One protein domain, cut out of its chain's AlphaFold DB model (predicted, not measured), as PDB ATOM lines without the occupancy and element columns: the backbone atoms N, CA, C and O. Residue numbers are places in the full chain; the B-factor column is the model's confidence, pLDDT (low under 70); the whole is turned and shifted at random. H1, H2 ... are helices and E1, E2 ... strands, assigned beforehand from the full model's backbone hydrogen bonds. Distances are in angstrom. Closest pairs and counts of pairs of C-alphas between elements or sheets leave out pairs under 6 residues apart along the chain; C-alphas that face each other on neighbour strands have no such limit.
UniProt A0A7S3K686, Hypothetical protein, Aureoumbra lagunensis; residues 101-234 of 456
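AT A GLANCE: This is residues 101 to 234 of the 456 residues of the protein "Hypothetical protein" of Aureoumbra lagunensis (UniProt A0A7S3K686). A twisted sheet of five strands stands between helices on both faces, three layers in all: the long H1 runs along E3 and E2 with H2 over E4 on one face, and the short H4 and H5 cover E1 and E5 on the other. Residues 188 to 194, between H2 and H3, stick out as a free loop. The printed part has 134 residues, with five named helices and five named strands in the order E1 E2 E3 H1 E4 H2 H3 E5 H4 H5. The sheet, E3 E2 E1 E4 E5, is mixed, and so is the class, helices and strands. The whole is compact, with a radius of gyration of the C-alphas of 14.5 A, and flat, spanning 44 by 40 by 21 A.

HOW THE PARTS SIT: E1, residues 101 to 108, E2, residues 111 to 120, and E3, residues 123 to 133, form a meander, each strand the antiparallel neighbour of the one before; E1 and E2 are a hairpin, and so are E2 and E3. N 104 and O 115 are 2.8 A apart, N 114 and O 130 also 2.8 A, within hydrogen-bond range. H1, residues 138 to 159, is on the sheet over E3 and E2, height over the sheet 9.1 A, along the strands at 16 degrees to E2 on the local plane; its closest C-alpha pair with E3 is Phe 148 and Ile 132, 6.6 A. E4, residues 167 to 171, is parallel to its neighbour E1, with N 103 and O 169 2.8 A apart. E3, H1 and E4 make a split strand-helix-strand unit, its two strands running the same way with E2 and E1 between them, with a right-handed crossover. H2, residues 175 to 184, and H3, residues 196 to 202, join E4 to its parallel neighbour E5, residues 206 to 209, in a right-handed strand-helix-strand unit; N 207 and O 168 are 2.9 A apart. H2 is on the same face as H1, and residues 149 to 153 of H1 touch it, about perpendicular at 76 degrees, closest C-alphas Ile 149 and Leu 182, 6.2 A. H3 only grazes the sheet with residues 197 to 201. On the opposite face, H4, residues 217 to 224, is over E1 at a height over the sheet of 8.3 A, and H5, residues 227 to 233, is over E5 at 8.6 A. Every O i to N i+4 pair is within hydrogen-bond range in H1, H2, H3 and H4, and 2 of 3 in H5.

IN THESE COORDINATES: E1 begins at C-alpha 101, (373.866, -32.105, 543.563), and measures 23.1 A; E2 measures 29.8 A, E3 30.5 A and H1 31.5 A. H5 ends at C-alpha 233, (366.121, -38.764, 540.415).

THE WHOLE: The C-alphas farthest apart, of Ala 122 and Ser 137, are 44.4 A apart. The printed part has no cut. The link from H2 to H3 is long. Mean pLDDT of the printed part is 80.3; residues 185 to 200, 202 to 203 and 234 are under 70.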
ATOM      1  N   VAL A 101     372.992 -32.886 542.688       88.06
ATOM      2  CA  VAL A 101     373.866 -32.105 543.563       88.06
ATOM      3  C   VAL A 101     373.091 -31.803 544.829       88.06
ATOM      4  O   VAL A 101     371.972 -31.305 544.762       88.06
ATOM      5  N   ALA A 102     373.683 -32.088 545.981       89.12
ATOM      6  CA  ALA A 102     373.102 -31.799 547.281       89.12
ATOM      7  C   ALA A 102     373.908 -30.707 547.984       89.12
ATOM      8  O   ALA A 102     375.127 -30.804 548.110       89.12
ATOM      9  N   VAL A 103     373.229 -29.673 548.470       90.56
ATOM     10  CA  VAL A 103     373.814 -28.646 549.335       90.56
ATOM     11  C   VAL A 103     373.180 -28.790 550.705       90.56
ATOM     12  O   VAL A 103     371.986 -28.552 550.871       90.56
ATOM     13  N   LEU A 104     373.988 -29.177 551.683       91.06
ATOM     14  CA  LEU A 104     373.578 -29.302 553.071       91.06
ATOM     15  C   LEU A 104     373.990 -28.044 553.811       91.06
ATOM     16  O   LEU A 104     375.164 -27.675 553.789       91.06
ATOM     17  N   THR A 105     373.037 -27.390 554.459       89.88
ATOM     18  CA  THR A 105     373.274 -26.153 555.197       89.88
ATOM     19  C   THR A 105     372.912 -26.311 556.663       89.88
ATOM     20  O   THR A 105     371.934 -26.961 557.042       89.88
ATOM     21  N   GLN A 106     373.719 -25.678 557.502       89.12
ATOM     22  CA  GLN A 106     373.476 -25.547 558.925       89.12
ATOM     23  C   GLN A 106     373.653 -24.079 559.292       89.12
ATOM     24  O   GLN A 106     374.729 -23.504 559.119       89.12
ATOM     25  N   SER A 107     372.571 -23.467 559.771       83.62
ATOM     26  CA  SER A 107     372.565 -22.094 560.269       83.62
ATOM     27  C   SER A 107     372.434 -22.123 561.784       83.62
ATOM     28  O   SER A 107     371.557 -22.796 562.324       83.62
ATOM     29  N   GLY A 108     373.316 -21.405 562.471       79.44
ATOM     30  CA  GLY A 108     373.265 -21.214 563.914       79.44
ATOM     31  C   GLY A 108     373.627 -19.782 564.293       79.44
ATOM     32  O   GLY A 108     374.078 -18.991 563.466       79.44
ATOM     33  N   GLY A 109     373.485 -19.433 565.573       73.75
ATOM     34  CA  GLY A 109     373.785 -18.074 566.051       73.75
ATOM     35  C   GLY A 109     375.240 -17.622 565.835       73.75
ATOM     36  O   GLY A 109     375.510 -16.424 565.829       73.75
ATOM     37  N   GLN A 110     376.165 -18.565 565.637       76.50
ATOM     38  CA  GLN A 110     377.607 -18.336 565.471       76.50
ATOM     39  C   GLN A 110     378.048 -18.227 563.997       76.50
ATOM     40  O   GLN A 110     379.166 -17.781 563.722       76.50
ATOM     41  N   GLY A 111     377.205 -18.621 563.035       85.50
ATOM     42  CA  GLY A 111     377.588 -18.692 561.625       85.50
ATOM     43  C   GLY A 111     376.676 -19.559 560.762       85.50
ATOM     44  O   GLY A 111     375.731 -20.182 561.247       85.50
ATOM     45  N   ILE A 112     377.009 -19.600 559.475       88.62
ATOM     46  CA  ILE A 112     376.421 -20.491 558.480       88.62
ATOM     47  C   ILE A 112     377.515 -21.364 557.871       88.62
ATOM     48  O   ILE A 112     378.561 -20.869 557.438       88.62
ATOM     49  N   THR A 113     377.240 -22.660 557.827       90.31
ATOM     50  CA  THR A 113     378.090 -23.661 557.192       90.31
ATOM     51  C   THR A 113     377.312 -24.347 556.083       90.31
ATOM     52  O   THR A 113     376.134 -24.669 556.255       90.31
ATOM     53  N   ALA A 114     377.975 -24.606 554.959       90.56
ATOM     54  CA  ALA A 114     377.447 -25.449 553.903       90.56
ATOM     55  C   ALA A 114     378.461 -26.474 553.416       90.56
ATOM     56  O   ALA A 114     379.635 -26.160 553.232       90.56
ATOM     57  N   ARG A 115     377.975 -27.685 553.151       91.69
ATOM     58  CA  ARG A 115     378.714 -28.736 552.453       91.69
ATOM     59  C   ARG A 115     377.998 -29.075 551.158       91.69
ATOM     60  O   ARG A 115     376.783 -29.262 551.145       91.69
ATOM     61  N   VAL A 116     378.754 -29.141 550.071       89.94
ATOM     62  CA  VAL A 116     378.242 -29.423 548.728       89.94
ATOM     63  C   VAL A 116     378.712 -30.804 548.301       89.94
ATOM     64  O   VAL A 116     379.908 -31.093 548.340       89.94
ATOM     65  N   TYR A 117     377.781 -31.638 547.851       89.44
ATOM     66  CA  TYR A 117     378.023 -33.001 547.397       89.44
ATOM     67  C   TYR A 117     377.513 -33.197 545.967       89.44
ATOM     68  O   TYR A 117     376.420 -32.753 545.626       89.44
ATOM     69  N   ALA A 118     378.294 -33.885 545.136       87.00
ATOM     70  CA  ALA A 118     377.862 -34.410 543.843       87.00
ATOM     71  C   ALA A 118     377.523 -35.880 544.033       87.00
ATOM     72  O   ALA A 118     378.374 -36.661 544.460       87.00
ATOM     73  N   LEU A 119     376.297 -36.237 543.686       84.88
ATOM     74  CA  LEU A 119     375.776 -37.588 543.725       84.88
ATOM     75  C   LEU A 119     375.652 -38.091 542.289       84.88
ATOM     76  O   LEU A 119     374.971 -37.514 541.438       84.88
ATOM     77  N   SER A 120     376.361 -39.173 542.030       79.38
ATOM     78  CA  SER A 120     376.285 -39.967 540.813       79.38
ATOM     79  C   SER A 120     375.858 -41.370 541.220       79.38
ATOM     80  O   SER A 120     376.174 -41.770 542.338       79.38
ATOM     81  N   GLY A 121     375.255 -42.155 540.321       74.44
ATOM     82  CA  GLY A 121     374.922 -43.557 540.620       74.44
ATOM     83  C   GLY A 121     376.072 -44.374 541.237       74.44
ATOM     84  O   GLY A 121     375.824 -45.208 542.097       74.44
ATOM     85  N   ALA A 122     377.328 -44.069 540.886       74.62
ATOM     86  CA  ALA A 122     378.519 -44.769 541.373       74.62
ATOM     87  C   ALA A 122     379.255 -44.112 542.562       74.62
ATOM     88  O   ALA A 122     380.132 -44.734 543.157       74.62
ATOM     89  N   LEU A 123     379.006 -42.837 542.883       81.00
ATOM     90  CA  LEU A 123     379.846 -42.107 543.841       81.00
ATOM     91  C   LEU A 123     379.109 -40.927 544.469       81.00
ATOM     92  O   LEU A 123     378.505 -40.117 543.765       81.00
ATOM     93  N   SER A 124     379.268 -40.762 545.782       85.62
ATOM     94  CA  SER A 124     378.952 -39.512 546.472       85.62
ATOM     95  C   SER A 124     380.246 -38.761 546.778       85.62
ATOM     96  O   SER A 124     381.073 -39.199 547.573       85.62
ATOM     97  N   ARG A 125     380.447 -37.616 546.128       84.50
ATOM     98  CA  ARG A 125     381.687 -36.840 546.208       84.50
ATOM     99  C   ARG A 125     381.449 -35.515 546.910       84.50
ATOM    100  O   ARG A 125     380.638 -34.718 546.452       84.50
ATOM    101  N   HIS A 126     382.198 -35.241 547.972       87.00
ATOM    102  CA  HIS A 126     382.235 -33.910 548.573       87.00
ATOM    103  C   HIS A 126     382.996 -32.945 547.650       87.00
ATOM    104  O   HIS A 126     384.151 -33.187 547.308       87.00
ATOM    105  N   ILE A 127     382.334 -31.876 547.213       85.88
ATOM    106  CA  ILE A 127     382.849 -30.928 546.216       85.88
ATOM    107  C   ILE A 127     383.399 -29.656 546.869       85.88
ATOM    108  O   ILE A 127     384.315 -29.033 546.334       85.88
ATOM    109  N   GLY A 128     382.846 -29.249 548.011       86.81
ATOM    110  CA  GLY A 128     383.270 -28.027 548.683       86.81
ATOM    111  C   GLY A 128     382.601 -27.825 550.036       86.81
ATOM    112  O   GLY A 128     381.446 -28.201 550.226       86.81
ATOM    113  N   SER A 129     383.338 -27.190 550.949       90.44
ATOM    114  CA  SER A 129     382.853 -26.728 552.252       90.44
ATOM    115  C   SER A 129     382.968 -25.213 552.323       90.44
ATOM    116  O   SER A 129     383.944 -24.636 551.838       90.44
ATOM    117  N   ILE A 130     381.969 -24.571 552.914       91.06
ATOM    118  CA  ILE A 130     381.908 -23.125 553.094       91.06
ATOM    119  C   ILE A 130     381.531 -22.864 554.541       91.06
ATOM    120  O   ILE A 130     380.443 -23.237 554.966       91.06
ATOM    121  N   ASP A 131     382.406 -22.175 555.264       91.12
ATOM    122  CA  ASP A 131     382.223 -21.847 556.673       91.12
ATOM    123  C   ASP A 131     382.360 -20.336 556.862       91.12
ATOM    124  O   ASP A 131     383.428 -19.756 556.642       91.12
ATOM    125  N   ILE A 132     381.266 -19.673 557.246       91.06
ATOM    126  CA  ILE A 132     381.259 -18.235 557.530       91.06
ATOM    127  C   ILE A 132     380.688 -17.983 558.920       91.06
ATOM    128  O   ILE A 132     379.517 -18.238 559.185       91.06
ATOM    129  N   SER A 133     381.503 -17.390 559.792       88.62
ATOM    130  CA  SER A 133     381.047 -16.932 561.103       88.62
ATOM    131  C   SER A 133     380.236 -15.640 560.999       88.62
ATOM    132  O   SER A 133     380.566 -14.728 560.230       88.62
ATOM    133  N   PHE A 134     379.169 -15.559 561.793       87.81
ATOM    134  CA  PHE A 134     378.327 -14.378 561.874       87.81
ATOM    135  C   PHE A 134     378.873 -13.377 562.898       87.81
ATOM    136  O   PHE A 134     379.029 -13.708 564.074       87.81
ATOM    137  N   PRO A 135     379.130 -12.119 562.497       85.31
ATOM    138  CA  PRO A 135     379.439 -11.067 563.454       85.31
ATOM    139  C   PRO A 135     378.201 -10.725 564.300       85.31
ATOM    140  O   PRO A 135     377.061 -10.898 563.870       85.31
ATOM    141  N   LYS A 136     378.423 -10.164 565.496       83.56
ATOM    142  CA  LYS A 136     377.350  -9.830 566.455       83.56
ATOM    143  C   LYS A 136     376.348  -8.782 565.941       83.56
ATOM    144  O   LYS A 136     375.219  -8.745 566.409       83.56
ATOM    145  N   SER A 137     376.756  -7.927 565.001       86.88
ATOM    146  CA  SER A 137     375.906  -6.881 564.414       86.88
ATOM    147  C   SER A 137     374.987  -7.439 563.324       86.88
ATOM    148  O   SER A 137     375.467  -8.111 562.413       86.88
ATOM    149  N   GLU A 138     373.702  -7.071 563.345       81.12
ATOM    150  CA  GLU A 138     372.707  -7.443 562.321       81.12
ATOM    151  C   GLU A 138     373.117  -7.039 560.894       81.12
ATOM    152  O   GLU A 138     373.021  -7.831 559.955       81.12
ATOM    153  N   ILE A 139     373.686  -5.842 560.718       85.44
ATOM    154  CA  ILE A 139     374.202  -5.379 559.415       85.44
ATOM    155  C   ILE A 139     375.371  -6.267 558.960       85.44
ATOM    156  O   ILE A 139     375.518  -6.604 557.781       85.44
ATOM    157  N   GLY A 140     376.204  -6.686 559.914       84.12
ATOM    158  CA  GLY A 140     377.299  -7.614 559.670       84.12
ATOM    159  C   GLY A 140     376.808  -9.006 559.259       84.12
ATOM    160  O   GLY A 140     377.391  -9.593 558.347       84.12
ATOM    161  N   LYS A 141     375.721  -9.509 559.864       84.12
ATOM    162  CA  LYS A 141     375.095 -10.789 559.491       84.12
ATOM    163  C   LYS A 141     374.620 -10.775 558.041       84.12
ATOM    164  O   LYS A 141     374.940 -11.691 557.288       84.12
ATOM    165  N   GLN A 142     373.959  -9.699 557.604       84.75
ATOM    166  CA  GLN A 142     373.530  -9.555 556.207       84.75
ATOM    167  C   GLN A 142     374.714  -9.552 555.228       84.75
ATOM    168  O   GLN A 142     374.661 -10.192 554.175       84.75
ATOM    169  N   LYS A 143     375.815  -8.868 555.568       87.19
ATOM    170  CA  LYS A 143     377.033  -8.863 554.737       87.19
ATOM    171  C   LYS A 143     377.701 -10.240 554.689       87.19
ATOM    172  O   LYS A 143     378.149 -10.659 553.621       87.19
ATOM    173  N   ALA A 144     377.743 -10.949 555.816       88.19
ATOM    174  CA  ALA A 144     378.252 -12.315 555.898       88.19
ATOM    175  C   ALA A 144     377.404 -13.286 555.058       88.19
ATOM    176  O   ALA A 144     377.964 -14.071 554.300       88.19
ATOM    177  N   ARG A 145     376.071 -13.161 555.094       87.19
ATOM    178  CA  ARG A 145     375.149 -13.963 554.273       87.19
ATOM    179  C   ARG A 145     375.333 -13.719 552.774       87.19
ATOM    180  O   ARG A 145     375.438 -14.671 552.011       87.19
ATOM    181  N   LYS A 146     375.504 -12.463 552.345       87.44
ATOM    182  CA  LYS A 146     375.858 -12.146 550.945       87.44
ATOM    183  C   LYS A 146     377.198 -12.763 550.531       87.44
ATOM    184  O   LYS A 146     377.314 -13.304 549.436       87.44
ATOM    185  N   LYS A 147     378.210 -12.712 551.407       89.44
ATOM    186  CA  LYS A 147     379.508 -13.362 551.162       89.44
ATOM    187  C   LYS A 147     379.353 -14.881 551.016       89.44
ATOM    188  O   LYS A 147     379.961 -15.449 550.115       89.44
ATOM    189  N   PHE A 148     378.528 -15.501 551.858       90.31
ATOM    190  CA  PHE A 148     378.216 -16.930 551.809       90.31
ATOM    191  C   PHE A 148     377.592 -17.323 550.470       90.31
ATOM    192  O   PHE A 148     378.107 -18.213 549.799       90.31
ATOM    193  N   ILE A 149     376.556 -16.604 550.033       87.06
ATOM    194  CA  ILE A 149     375.875 -16.868 548.757       87.06
ATOM    195  C   ILE A 149     376.846 -16.735 547.582       87.06
ATOM    196  O   ILE A 149     376.875 -17.603 546.717       87.06
ATOM    197  N   ASN A 150     377.696 -15.704 547.576       87.75
ATOM    198  CA  ASN A 150     378.689 -15.517 546.515       87.75
ATOM    199  C   ASN A 150     379.717 -16.658 546.467       87.75
ATOM    200  O   ASN A 150     380.100 -17.096 545.384       87.75
ATOM    201  N   GLN A 151     380.167 -17.147 547.627       89.12
ATOM    202  CA  GLN A 151     381.076 -18.293 547.694       89.12
ATOM    203  C   GLN A 151     380.391 -19.579 547.223       89.12
ATOM    204  O   GLN A 151     380.972 -20.312 546.426       89.12
ATOM    205  N   LEU A 152     379.146 -19.817 547.647       88.50
ATOM    206  CA  LEU A 152     378.358 -20.975 547.223       88.50
ATOM    207  C   LEU A 152     378.119 -20.963 545.714       88.50
ATOM    208  O   LEU A 152     378.301 -21.984 545.056       88.50
ATOM    209  N   TYR A 153     377.803 -19.796 545.159       86.19
ATOM    210  CA  TYR A 153     377.667 -19.601 543.723       86.19
ATOM    211  C   TYR A 153     378.956 -19.950 542.966       86.19
ATOM    212  O   TYR A 153     378.903 -20.684 541.983       86.19
ATOM    213  N   SER A 154     380.115 -19.469 543.436       85.69
ATOM    214  CA  SER A 154     381.417 -19.773 542.815       85.69
ATOM    215  C   SER A 154     381.691 -21.274 542.806       85.69
ATOM    216  O   SER A 154     382.020 -21.832 541.763       85.69
ATOM    217  N   VAL A 155     381.481 -21.947 543.944       87.44
ATOM    218  CA  VAL A 155     381.697 -23.398 544.073       87.44
ATOM    219  C   VAL A 155     380.784 -24.170 543.125       87.44
ATOM    220  O   VAL A 155     381.251 -25.053 542.409       87.44
ATOM    221  N   LEU A 156     379.496 -23.827 543.087       85.31
ATOM    222  CA  LEU A 156     378.529 -24.484 542.215       85.31
ATOM    223  C   LEU A 156     378.853 -24.263 540.733       85.31
ATOM    224  O   LEU A 156     378.813 -25.206 539.954       85.31
ATOM    225  N   ASN A 157     379.227 -23.050 540.329       83.69
ATOM    226  CA  ASN A 157     379.525 -22.757 538.929       83.69
ATOM    227  C   ASN A 157     380.857 -23.358 538.446       83.69
ATOM    228  O   ASN A 157     380.980 -23.724 537.283       83.69
ATOM    229  N   GLU A 158     381.864 -23.454 539.317       82.88
ATOM    230  CA  GLU A 158     383.180 -23.999 538.960       82.88
ATOM    231  C   GLU A 158     383.226 -25.529 538.974       82.88
ATOM    232  O   GLU A 158     384.028 -26.128 538.258       82.88
ATOM    233  N   ARG A 159     382.425 -26.167 539.833       82.75
ATOM    234  CA  ARG A 159     382.588 -27.590 540.156       82.75
ATOM    235  C   ARG A 159     381.424 -28.483 539.733       82.75
ATOM    236  O   ARG A 159     381.570 -29.705 539.813       82.75
ATOM    237  N   VAL A 160     380.292 -27.905 539.329       81.31
ATOM    238  CA  VAL A 160     379.117 -28.644 538.850       81.31
ATOM    239  C   VAL A 160     379.004 -28.502 537.340       81.31
ATOM    240  O   VAL A 160     378.990 -27.395 536.809       81.31
ATOM    241  N   ASP A 161     378.871 -29.639 536.663       78.88
ATOM    242  CA  ASP A 161     378.511 -29.675 535.253       78.88
ATOM    243  C   ASP A 161     376.981 -29.702 535.104       78.88
ATOM    244  O   ASP A 161     376.310 -30.701 535.383       78.88
ATOM    245  N   TRP A 162     376.414 -28.560 534.716       78.88
ATOM    246  CA  TRP A 162     374.965 -28.351 534.630       78.88
ATOM    247  C   TRP A 162     374.302 -29.057 533.444       78.88
ATOM    248  O   TRP A 162     373.073 -29.206 533.444       78.88
ATOM    249  N   GLU A 163     375.092 -29.503 532.462       78.69
ATOM    250  CA  GLU A 163     374.604 -30.293 531.328       78.69
ATOM    251  C   GLU A 163     374.037 -31.632 531.823       78.69
ATOM    252  O   GLU A 163     372.915 -32.007 531.483       78.69
ATOM    253  N   TYR A 164     374.748 -32.281 532.747       77.00
ATOM    254  CA  TYR A 164     374.377 -33.586 533.303       77.00
ATOM    255  C   TYR A 164     373.548 -33.489 534.601       77.00
ATOM    256  O   TYR A 164     372.736 -34.369 534.876       77.00
ATOM    257  N   CYS A 165     373.667 -32.357 535.307       80.56
ATOM    258  CA  CYS A 165     372.921 -31.816 536.458       80.56
ATOM    259  C   CYS A 165     371.433 -32.157 536.726       80.56
ATOM    260  O   CYS A 165     370.702 -31.186 536.899       80.56
ATOM    261  N   LYS A 166     370.894 -33.393 536.733       79.88
ATOM    262  CA  LYS A 166     369.409 -33.606 536.747       79.88
ATOM    263  C   LYS A 166     368.667 -32.877 537.886       79.88
ATOM    264  O   LYS A 166     367.638 -32.273 537.593       79.88
ATOM    265  N   CYS A 167     369.190 -32.878 539.113       85.25
ATOM    266  CA  CYS A 167     368.557 -32.263 540.287       85.25
ATOM    267  C   CYS A 167     369.554 -31.486 541.170       85.25
ATOM    268  O   CYS A 167     370.636 -31.978 541.473       85.25
ATOM    269  N   LEU A 168     369.164 -30.311 541.670       87.69
ATOM    270  CA  LEU A 168     369.843 -29.585 542.749       87.69
ATOM    271  C   LEU A 168     368.967 -29.612 544.005       87.69
ATOM    272  O   LEU A 168     367.953 -28.924 544.083       87.69
ATOM    273  N   ALA A 169     369.370 -30.386 545.000       88.62
ATOM    274  CA  ALA A 169     368.688 -30.487 546.278       88.62
ATOM    275  C   ALA A 169     369.354 -29.568 547.315       88.62
ATOM    276  O   ALA A 169     370.552 -29.669 547.581       88.62
ATOM    277  N   LEU A 170     368.584 -28.661 547.907       89.75
ATOM    278  CA  LEU A 170     369.025 -27.746 548.959       89.75
ATOM    279  C   LEU A 170     368.368 -28.164 550.275       89.75
ATOM    280  O   LEU A 170     367.150 -28.062 550.413       89.75
ATOM    281  N   ALA A 171     369.166 -28.617 551.236       90.06
ATOM    282  CA  ALA A 171     368.701 -29.031 552.553       90.06
ATOM    283  C   ALA A 171     369.190 -28.064 553.636       90.06
ATOM    284  O   ALA A 171     370.358 -27.662 553.657       90.06
ATOM    285  N   GLY A 172     368.298 -27.702 554.550       86.81
ATOM    286  CA  GLY A 172     368.624 -26.935 555.748       86.81
ATOM    287  C   GLY A 172     367.664 -25.784 556.036       86.81
ATOM    288  O   GLY A 172     366.679 -25.575 555.319       86.81
ATOM    289  N   PRO A 173     367.922 -25.037 557.121       79.56
ATOM    290  CA  PRO A 173     367.058 -23.942 557.526       79.56
ATOM    291  C   PRO A 173     367.051 -22.865 556.440       79.56
ATOM    292  O   PRO A 173     368.083 -22.539 555.862       79.56
ATOM    293  N   GLU A 174     365.869 -22.314 556.165       80.00
ATOM    294  CA  GLU A 174     365.670 -21.306 555.118       80.00
ATOM    295  C   GLU A 174     366.058 -21.773 553.699       80.00
ATOM    296  O   GLU A 174     366.311 -20.925 552.842       80.00
ATOM    297  N   ALA A 175     366.066 -23.084 553.407       83.00
ATOM    298  CA  ALA A 175     366.424 -23.622 552.087       83.00
ATOM    299  C   ALA A 175     365.697 -22.908 550.931       83.00
ATOM    300  O   ALA A 175     366.311 -22.576 549.922       83.00
ATOM    301  N   THR A 176     364.412 -22.586 551.107       82.56
ATOM    302  CA  THR A 176     363.627 -21.809 550.133       82.56
ATOM    303  C   THR A 176     364.142 -20.375 549.954       82.56
ATOM    304  O   THR A 176     364.249 -19.897 548.827       82.56
ATOM    305  N   SER A 177     364.496 -19.682 551.043       83.81
ATOM    306  CA  SER A 177     365.076 -18.330 550.969       83.81
ATOM    307  C   SER A 177     366.437 -18.368 550.286       83.81
ATOM    308  O   SER A 177     366.705 -17.552 549.408       83.81
ATOM    309  N   LEU A 178     367.274 -19.344 550.647       83.94
ATOM    310  CA  LEU A 178     368.591 -19.532 550.057       83.94
ATOM    311  C   LEU A 178     368.494 -19.823 548.558       83.94
ATOM    312  O   LEU A 178     369.252 -19.248 547.786       83.94
ATOM    313  N   ALA A 179     367.543 -20.662 548.141       83.31
ATOM    314  CA  ALA A 179     367.297 -20.957 546.735       83.31
ATOM    315  C   ALA A 179     366.979 -19.676 545.948       83.31
ATOM    316  O   ALA A 179     367.627 -19.379 544.945       83.31
ATOM    317  N   ASN A 180     366.042 -18.870 546.453       81.19
ATOM    318  CA  ASN A 180     365.662 -17.603 545.833       81.19
ATOM    319  C   ASN A 180     366.834 -16.612 545.788       81.19
ATOM    320  O   ASN A 180     367.070 -15.956 544.775       81.19
ATOM    321  N   GLU A 181     367.602 -16.514 546.869       81.62
ATOM    322  CA  GLU A 181     368.757 -15.622 546.953       81.62
ATOM    323  C   GLU A 181     369.923 -16.056 546.077       81.62
ATOM    324  O   GLU A 181     370.651 -15.204 545.579       81.62
ATOM    325  N   LEU A 182     370.093 -17.354 545.845       80.25
ATOM    326  CA  LEU A 182     371.103 -17.878 544.938       80.25
ATOM    327  C   LEU A 182     370.775 -17.523 543.478       80.25
ATOM    328  O   LEU A 182     371.675 -17.185 542.712       80.25
ATOM    329  N   VAL A 183     369.487 -17.514 543.112       74.12
ATOM    330  CA  VAL A 183     369.018 -17.030 541.800       74.12
ATOM    331  C   VAL A 183     369.190 -15.522 541.667       74.12
ATOM    332  O   VAL A 183     369.668 -15.041 540.642       74.12
ATOM    333  N   LEU A 184     368.793 -14.763 542.690       71.81
ATOM    334  CA  LEU A 184     368.833 -13.297 542.670       71.81
ATOM    335  C   LEU A 184     370.255 -12.736 542.800       71.81
ATOM    336  O   LEU A 184     370.551 -11.672 542.256       71.81
ATOM    337  N   GLY A 185     371.110 -13.435 543.544       63.44
ATOM    338  CA  GLY A 185     372.509 -13.104 543.796       63.44
ATOM    339  C   GLY A 185     373.458 -13.564 542.694       63.44
ATOM    340  O   GLY A 185     374.632 -13.191 542.732       63.44
ATOM    341  N   ALA A 186     372.968 -14.323 541.705       63.72
ATOM    342  CA  ALA A 186     373.731 -14.648 540.511       63.72
ATOM    343  C   ALA A 186     374.224 -13.337 539.869       63.72
ATOM    344  O   ALA A 186     373.419 -12.428 539.618       63.72
ATOM    345  N   PRO A 187     375.542 -13.178 539.645       58.66
ATOM    346  CA  PRO A 187     376.068 -11.966 539.051       58.66
ATOM    347  C   PRO A 187     375.411 -11.801 537.683       58.66
ATOM    348  O   PRO A 187     375.596 -12.633 536.801       58.66
ATOM    349  N   LYS A 188     374.651 -10.715 537.500       56.28
ATOM    350  CA  LYS A 188     374.116 -10.297 536.199       56.28
ATOM    351  C   LYS A 188     375.288  -9.875 535.312       56.28
ATOM    352  O   LYS A 188     375.515  -8.686 535.098       56.28
ATOM    353  N   LYS A 189     376.116 -10.823 534.878       50.50
ATOM    354  CA  LYS A 189     377.149 -10.544 533.890       50.50
ATOM    355  C   LYS A 189     376.433 -10.199 532.591       50.50
ATOM    356  O   LYS A 189     375.500 -10.878 532.181       50.50
ATOM    357  N   SER A 190     376.870  -9.109 531.977       40.59
ATOM    358  CA  SER A 190     376.382  -8.528 530.725       40.59
ATOM    359  C   SER A 190     376.727  -9.376 529.489       40.59
ATOM    360  O   SER A 190     377.096  -8.836 528.452       40.59
ATOM    361  N   THR A 191     376.703 -10.700 529.614       43.91
ATOM    362  CA  THR A 191     377.050 -11.648 528.555       43.91
ATOM    363  C   THR A 191     375.875 -12.588 528.352       43.91
ATOM    364  O   THR A 191     375.437 -13.206 529.315       43.91
ATOM    365  N   ASP A 192     375.405 -12.729 527.111       50.22
ATOM    366  CA  ASP A 192     374.190 -13.451 526.679       50.22
ATOM    367  C   ASP A 192     374.110 -14.953 527.037       50.22
ATOM    368  O   ASP A 192     373.179 -15.651 526.636       50.22
ATOM    369  N   LYS A 193     375.066 -15.487 527.802       55.22
ATOM    370  CA  LYS A 193     375.024 -16.858 528.311       55.22
ATOM    371  C   LYS A 193     374.307 -16.871 529.655       55.22
ATOM    372  O   LYS A 193     374.830 -16.388 530.652       55.22
ATOM    373  N   ILE A 194     373.100 -17.430 529.663       58.75
ATOM    374  CA  ILE A 194     372.370 -17.743 530.893       58.75
ATOM    375  C   ILE A 194     373.201 -18.772 531.670       58.75
ATOM    376  O   ILE A 194     373.535 -19.825 531.127       58.75
ATOM    377  N   ASP A 195     373.531 -18.469 532.925       68.00
ATOM    378  CA  ASP A 195     374.324 -19.363 533.770       68.00
ATOM    379  C   ASP A 195     373.584 -20.695 534.015       68.00
ATOM    380  O   ASP A 195     372.358 -20.734 534.173       68.00
ATOM    381  N   GLY A 196     374.333 -21.805 534.060       64.75
ATOM    382  CA  GLY A 196     373.780 -23.163 534.187       64.75
ATOM    383  C   GLY A 196     372.903 -23.356 535.429       64.75
ATOM    384  O   GLY A 196     371.887 -24.049 535.377       64.75
ATOM    385  N   LEU A 197     373.219 -22.645 536.514       68.69
ATOM    386  CA  LEU A 197     372.401 -22.601 537.722       68.69
ATOM    387  C   LEU A 197     371.039 -21.938 537.465       68.69
ATOM    388  O   LEU A 197     370.001 -22.482 537.834       68.69
ATOM    389  N   THR A 198     371.011 -20.794 536.777       66.94
ATOM    390  CA  THR A 198     369.758 -20.118 536.405       66.94
ATOM    391  C   THR A 198     368.911 -20.984 535.470       66.94
ATOM    392  O   THR A 198     367.687 -20.995 535.593       66.94
ATOM    393  N   LEU A 199     369.541 -21.745 534.569       63.97
ATOM    394  CA  LEU A 199     368.845 -22.729 533.735       63.97
ATOM    395  C   LEU A 199     368.240 -23.861 534.572       63.97
ATOM    396  O   LEU A 199     367.089 -24.220 534.343       63.97
ATOM    397  N   ALA A 200     368.961 -24.379 535.569       64.25
ATOM    398  CA  ALA A 200     368.441 -25.413 536.458       64.25
ATOM    399  C   ALA A 200     367.203 -24.940 537.240       64.25
ATOM    400  O   ALA A 200     366.210 -25.664 537.325       64.25
ATOM    401  N   PHE A 201     367.216 -23.696 537.728       70.06
ATOM    402  CA  PHE A 201     366.047 -23.074 538.355       70.06
ATOM    403  C   PHE A 201     364.870 -22.916 537.387       70.06
ATOM    404  O   PHE A 201     363.741 -23.258 537.732       70.06
ATOM    405  N   ARG A 202     365.119 -22.448 536.157       63.16
ATOM    406  CA  ARG A 202     364.073 -22.306 535.124       63.16
ATOM    407  C   ARG A 202     363.486 -23.644 534.681       63.16
ATOM    408  O   ARG A 202     362.320 -23.697 534.314       63.16
ATOM    409  N   ALA A 203     364.283 -24.705 534.734       67.31
ATOM    410  CA  ALA A 203     363.872 -26.064 534.410       67.31
ATOM    411  C   ALA A 203     363.200 -26.799 535.587       67.31
ATOM    412  O   ALA A 203     362.943 -27.993 535.474       67.31
ATOM    413  N   ASN A 204     362.933 -26.117 536.712       74.00
ATOM    414  CA  ASN A 204     362.349 -26.704 537.923       74.00
ATOM    415  C   ASN A 204     363.136 -27.918 538.462       74.00
ATOM    416  O   ASN A 204     362.568 -28.862 539.001       74.00
ATOM    417  N   ARG A 205     364.467 -27.891 538.308       80.56
ATOM    418  CA  ARG A 205     365.384 -28.945 538.777       80.56
ATOM    419  C   ARG A 205     365.829 -28.731 540.226       80.56
ATOM    420  O   ARG A 205     366.692 -29.458 540.703       80.56
ATOM    421  N   VAL A 206     365.310 -27.708 540.911       83.75
ATOM    422  CA  VAL A 206     365.727 -27.338 542.271       83.75
ATOM    423  C   VAL A 206     364.680 -27.788 543.276       83.75
ATOM    424  O   VAL A 206     363.526 -27.377 543.198       83.75
ATOM    425  N   VAL A 207     365.100 -28.594 544.247       85.50
ATOM    426  CA  VAL A 207     364.248 -29.086 545.333       85.50
ATOM    427  C   VAL A 207     364.755 -28.515 546.641       85.50
ATOM    428  O   VAL A 207     365.941 -28.612 546.951       85.50
ATOM    429  N   THR A 208     363.864 -27.917 547.424       86.81
ATOM    430  CA  THR A 208     364.197 -27.361 548.735       86.81
ATOM    431  C   THR A 208     363.592 -28.223 549.832       86.81
ATOM    432  O   THR A 208     362.398 -28.511 549.829       86.81
ATOM    433  N   VAL A 209     364.419 -28.629 550.795       84.88
ATOM    434  CA  VAL A 209     364.010 -29.463 551.925       84.88
ATOM    435  C   VAL A 209     364.360 -28.754 553.227       84.88
ATOM    436  O   VAL A 209     365.480 -28.825 553.728       84.88
ATOM    437  N   SER A 210     363.374 -28.046 553.777       78.50
ATOM    438  CA  SER A 210     363.553 -27.204 554.969       78.50
ATOM    439  C   SER A 210     363.567 -27.987 556.286       78.50
ATOM    440  O   SER A 210     364.098 -27.502 557.280       78.50
ATOM    441  N   ASN A 211     362.991 -29.195 556.312       74.12
ATOM    442  CA  ASN A 211     362.812 -29.980 557.543       74.12
ATOM    443  C   ASN A 211     364.048 -30.811 557.927       74.12
ATOM    444  O   ASN A 211     364.083 -31.397 559.005       74.12
ATOM    445  N   LYS A 212     365.049 -30.887 557.045       78.31
ATOM    446  CA  LYS A 212     366.287 -31.643 557.249       78.31
ATOM    447  C   LYS A 212     367.427 -30.638 557.333       78.31
ATOM    448  O   LYS A 212     367.651 -29.900 556.381       78.31
ATOM    449  N   SER A 213     368.112 -30.575 558.472       76.12
ATOM    450  CA  SER A 213     369.226 -29.647 558.694       76.12
ATOM    451  C   SER A 213     370.422 -30.366 559.296       76.12
ATOM    452  O   SER A 213     370.258 -31.364 559.993       76.12
ATOM    453  N   GLY A 214     371.615 -29.851 559.014       81.12
ATOM    454  CA  GLY A 214     372.867 -30.448 559.451       81.12
ATOM    455  C   GLY A 214     373.828 -30.669 558.292       81.12
ATOM    456  O   GLY A 214     373.525 -30.388 557.135       81.12
ATOM    457  N   ILE A 215     375.013 -31.152 558.638       80.50
ATOM    458  CA  ILE A 215     376.155 -31.340 557.733       80.50
ATOM    459  C   ILE A 215     376.603 -32.806 557.646       80.50
ATOM    460  O   ILE A 215     377.611 -33.096 557.003       80.50
ATOM    461  N   SER A 216     375.897 -33.711 558.328       82.81
ATOM    462  CA  SER A 216     376.217 -35.136 558.380       82.81
ATOM    463  C   SER A 216     375.782 -35.868 557.108       82.81
ATOM    464  O   SER A 216     374.907 -35.415 556.366       82.81
ATOM    465  N   THR A 217     376.386 -37.031 556.865       79.25
ATOM    466  CA  THR A 217     376.031 -37.909 555.740       79.25
ATOM    467  C   THR A 217     374.625 -38.501 555.882       79.25
ATOM    468  O   THR A 217     373.960 -38.730 554.882       79.25
ATOM    469  N   GLU A 218     374.103 -38.631 557.100       81.44
ATOM    470  CA  GLU A 218     372.721 -39.064 557.365       81.44
ATOM    471  C   GLU A 218     371.674 -38.090 556.794       81.44
ATOM    472  O   GLU A 218     370.624 -38.486 556.280       81.44
ATOM    473  N   VAL A 219     371.962 -36.782 556.824       85.31
ATOM    474  CA  VAL A 219     371.090 -35.772 556.201       85.31
ATOM    475  C   VAL A 219     371.045 -35.978 554.687       85.31
ATOM    476  O   VAL A 219     370.008 -35.767 554.065       85.31
ATOM    477  N   LEU A 220     372.144 -36.437 554.093       83.81
ATOM    478  CA  LEU A 220     372.225 -36.732 552.668       83.81
ATOM    479  C   LEU A 220     371.444 -37.999 552.292       83.81
ATOM    480  O   LEU A 220     370.733 -37.980 551.291       83.81
ATOM    481  N   GLU A 221     371.508 -39.058 553.105       81.56
ATOM    482  CA  GLU A 221     370.658 -40.249 552.934       81.56
ATOM    483  C   GLU A 221     369.177 -39.882 553.030       81.56
ATOM    484  O   GLU A 221     368.390 -40.163 552.129       81.56
ATOM    485  N   SER A 222     368.800 -39.165 554.089       82.88
ATOM    486  CA  SER A 222     367.412 -38.747 554.264       82.88
ATOM    487  C   SER A 222     366.950 -37.799 553.154       82.88
ATOM    488  O   SER A 222     365.773 -37.812 552.801       82.88
ATOM    489  N   LEU A 223     367.831 -36.986 552.562       84.69
ATOM    490  CA  LEU A 223     367.506 -36.136 551.413       84.69
ATOM    491  C   LEU A 223     367.124 -36.954 550.175       84.69
ATOM    492  O   LEU A 223     366.202 -36.562 549.465       84.69
ATOM    493  N   LEU A 224     367.774 -38.099 549.949       80.94
ATOM    494  CA  LEU A 224     367.426 -39.023 548.866       80.94
ATOM    495  C   LEU A 224     366.061 -39.691 549.078       80.94
ATOM    496  O   LEU A 224     365.354 -39.939 548.107       80.94
ATOM    497  N   ALA A 225     365.652 -39.875 550.336       79.56
ATOM    498  CA  ALA A 225     364.319 -40.354 550.712       79.56
ATOM    499  C   ALA A 225     363.183 -39.378 550.379       79.56
ATOM    500  O   ALA A 225     362.001 -39.725 550.444       79.56
ATOM    501  N   ASP A 226     363.514 -38.108 550.139       84.69
ATOM    502  CA  ASP A 226     362.505 -37.086 549.934       84.69
ATOM    503  C   ASP A 226     361.796 -37.282 548.594       84.69
ATOM    504  O   ASP A 226     362.443 -37.360 547.551       84.69
ATOM    505  N   LYS A 227     360.459 -37.297 548.603       81.19
ATOM    506  CA  LYS A 227     359.655 -37.521 547.391       81.19
ATOM    507  C   LYS A 227     359.972 -36.519 546.280       81.19
ATOM    508  O   LYS A 227     359.895 -36.885 545.112       81.19
ATOM    509  N   GLY A 228     360.331 -35.277 546.623       80.06
ATOM    510  CA  GLY A 228     360.690 -34.261 545.632       80.06
ATOM    511  C   GLY A 228     362.004 -34.579 544.919       80.06
ATOM    512  O   GLY A 228     362.090 -34.467 543.698       80.06
ATOM    513  N   VAL A 229     363.010 -35.027 545.672       80.62
ATOM    514  CA  VAL A 229     364.314 -35.429 545.123       80.62
ATOM    515  C   VAL A 229     364.181 -36.756 544.380       80.62
ATOM    516  O   VAL A 229     364.617 -36.859 543.237       80.62
ATOM    517  N   ALA A 230     363.506 -37.738 544.978       79.44
ATOM    518  CA  ALA A 230     363.262 -39.044 544.379       79.44
ATOM    519  C   ALA A 230     362.501 -38.939 543.050       79.44
ATOM    520  O   ALA A 230     362.857 -39.630 542.107       79.44
ATOM    521  N   ALA A 231     361.524 -38.035 542.914       80.00
ATOM    522  CA  ALA A 231     360.802 -37.846 541.652       80.00
ATOM    523  C   ALA A 231     361.705 -37.348 540.509       80.00
ATOM    524  O   ALA A 231     361.566 -37.794 539.372       80.00
ATOM    525  N   LEU A 232     362.648 -36.445 540.801       75.12
ATOM    526  CA  LEU A 232     363.592 -35.931 539.801       75.12
ATOM    527  C   LEU A 232     364.747 -36.899 539.523       75.12
ATOM    528  O   LEU A 232     365.348 -36.863 538.448       75.12
ATOM    529  N   VAL A 233     365.054 -37.763 540.491       74.75
ATOM    530  CA  VAL A 233     366.121 -38.764 540.415       74.75
ATOM    531  C   VAL A 233     365.567 -40.146 540.032       74.75
ATOM    532  O   VAL A 233     366.355 -41.040 539.785       74.75
ATOM    533  N   ALA A 234     364.258 -40.339 539.851       64.94
ATOM    534  CA  ALA A 234     363.629 -41.657 539.662       64.94
ATOM    535  C   ALA A 234     364.242 -42.510 538.533       64.94
ATOM    536  O   ALA A 234     364.367 -43.718 538.666       64.94
TER     537      ALA A 234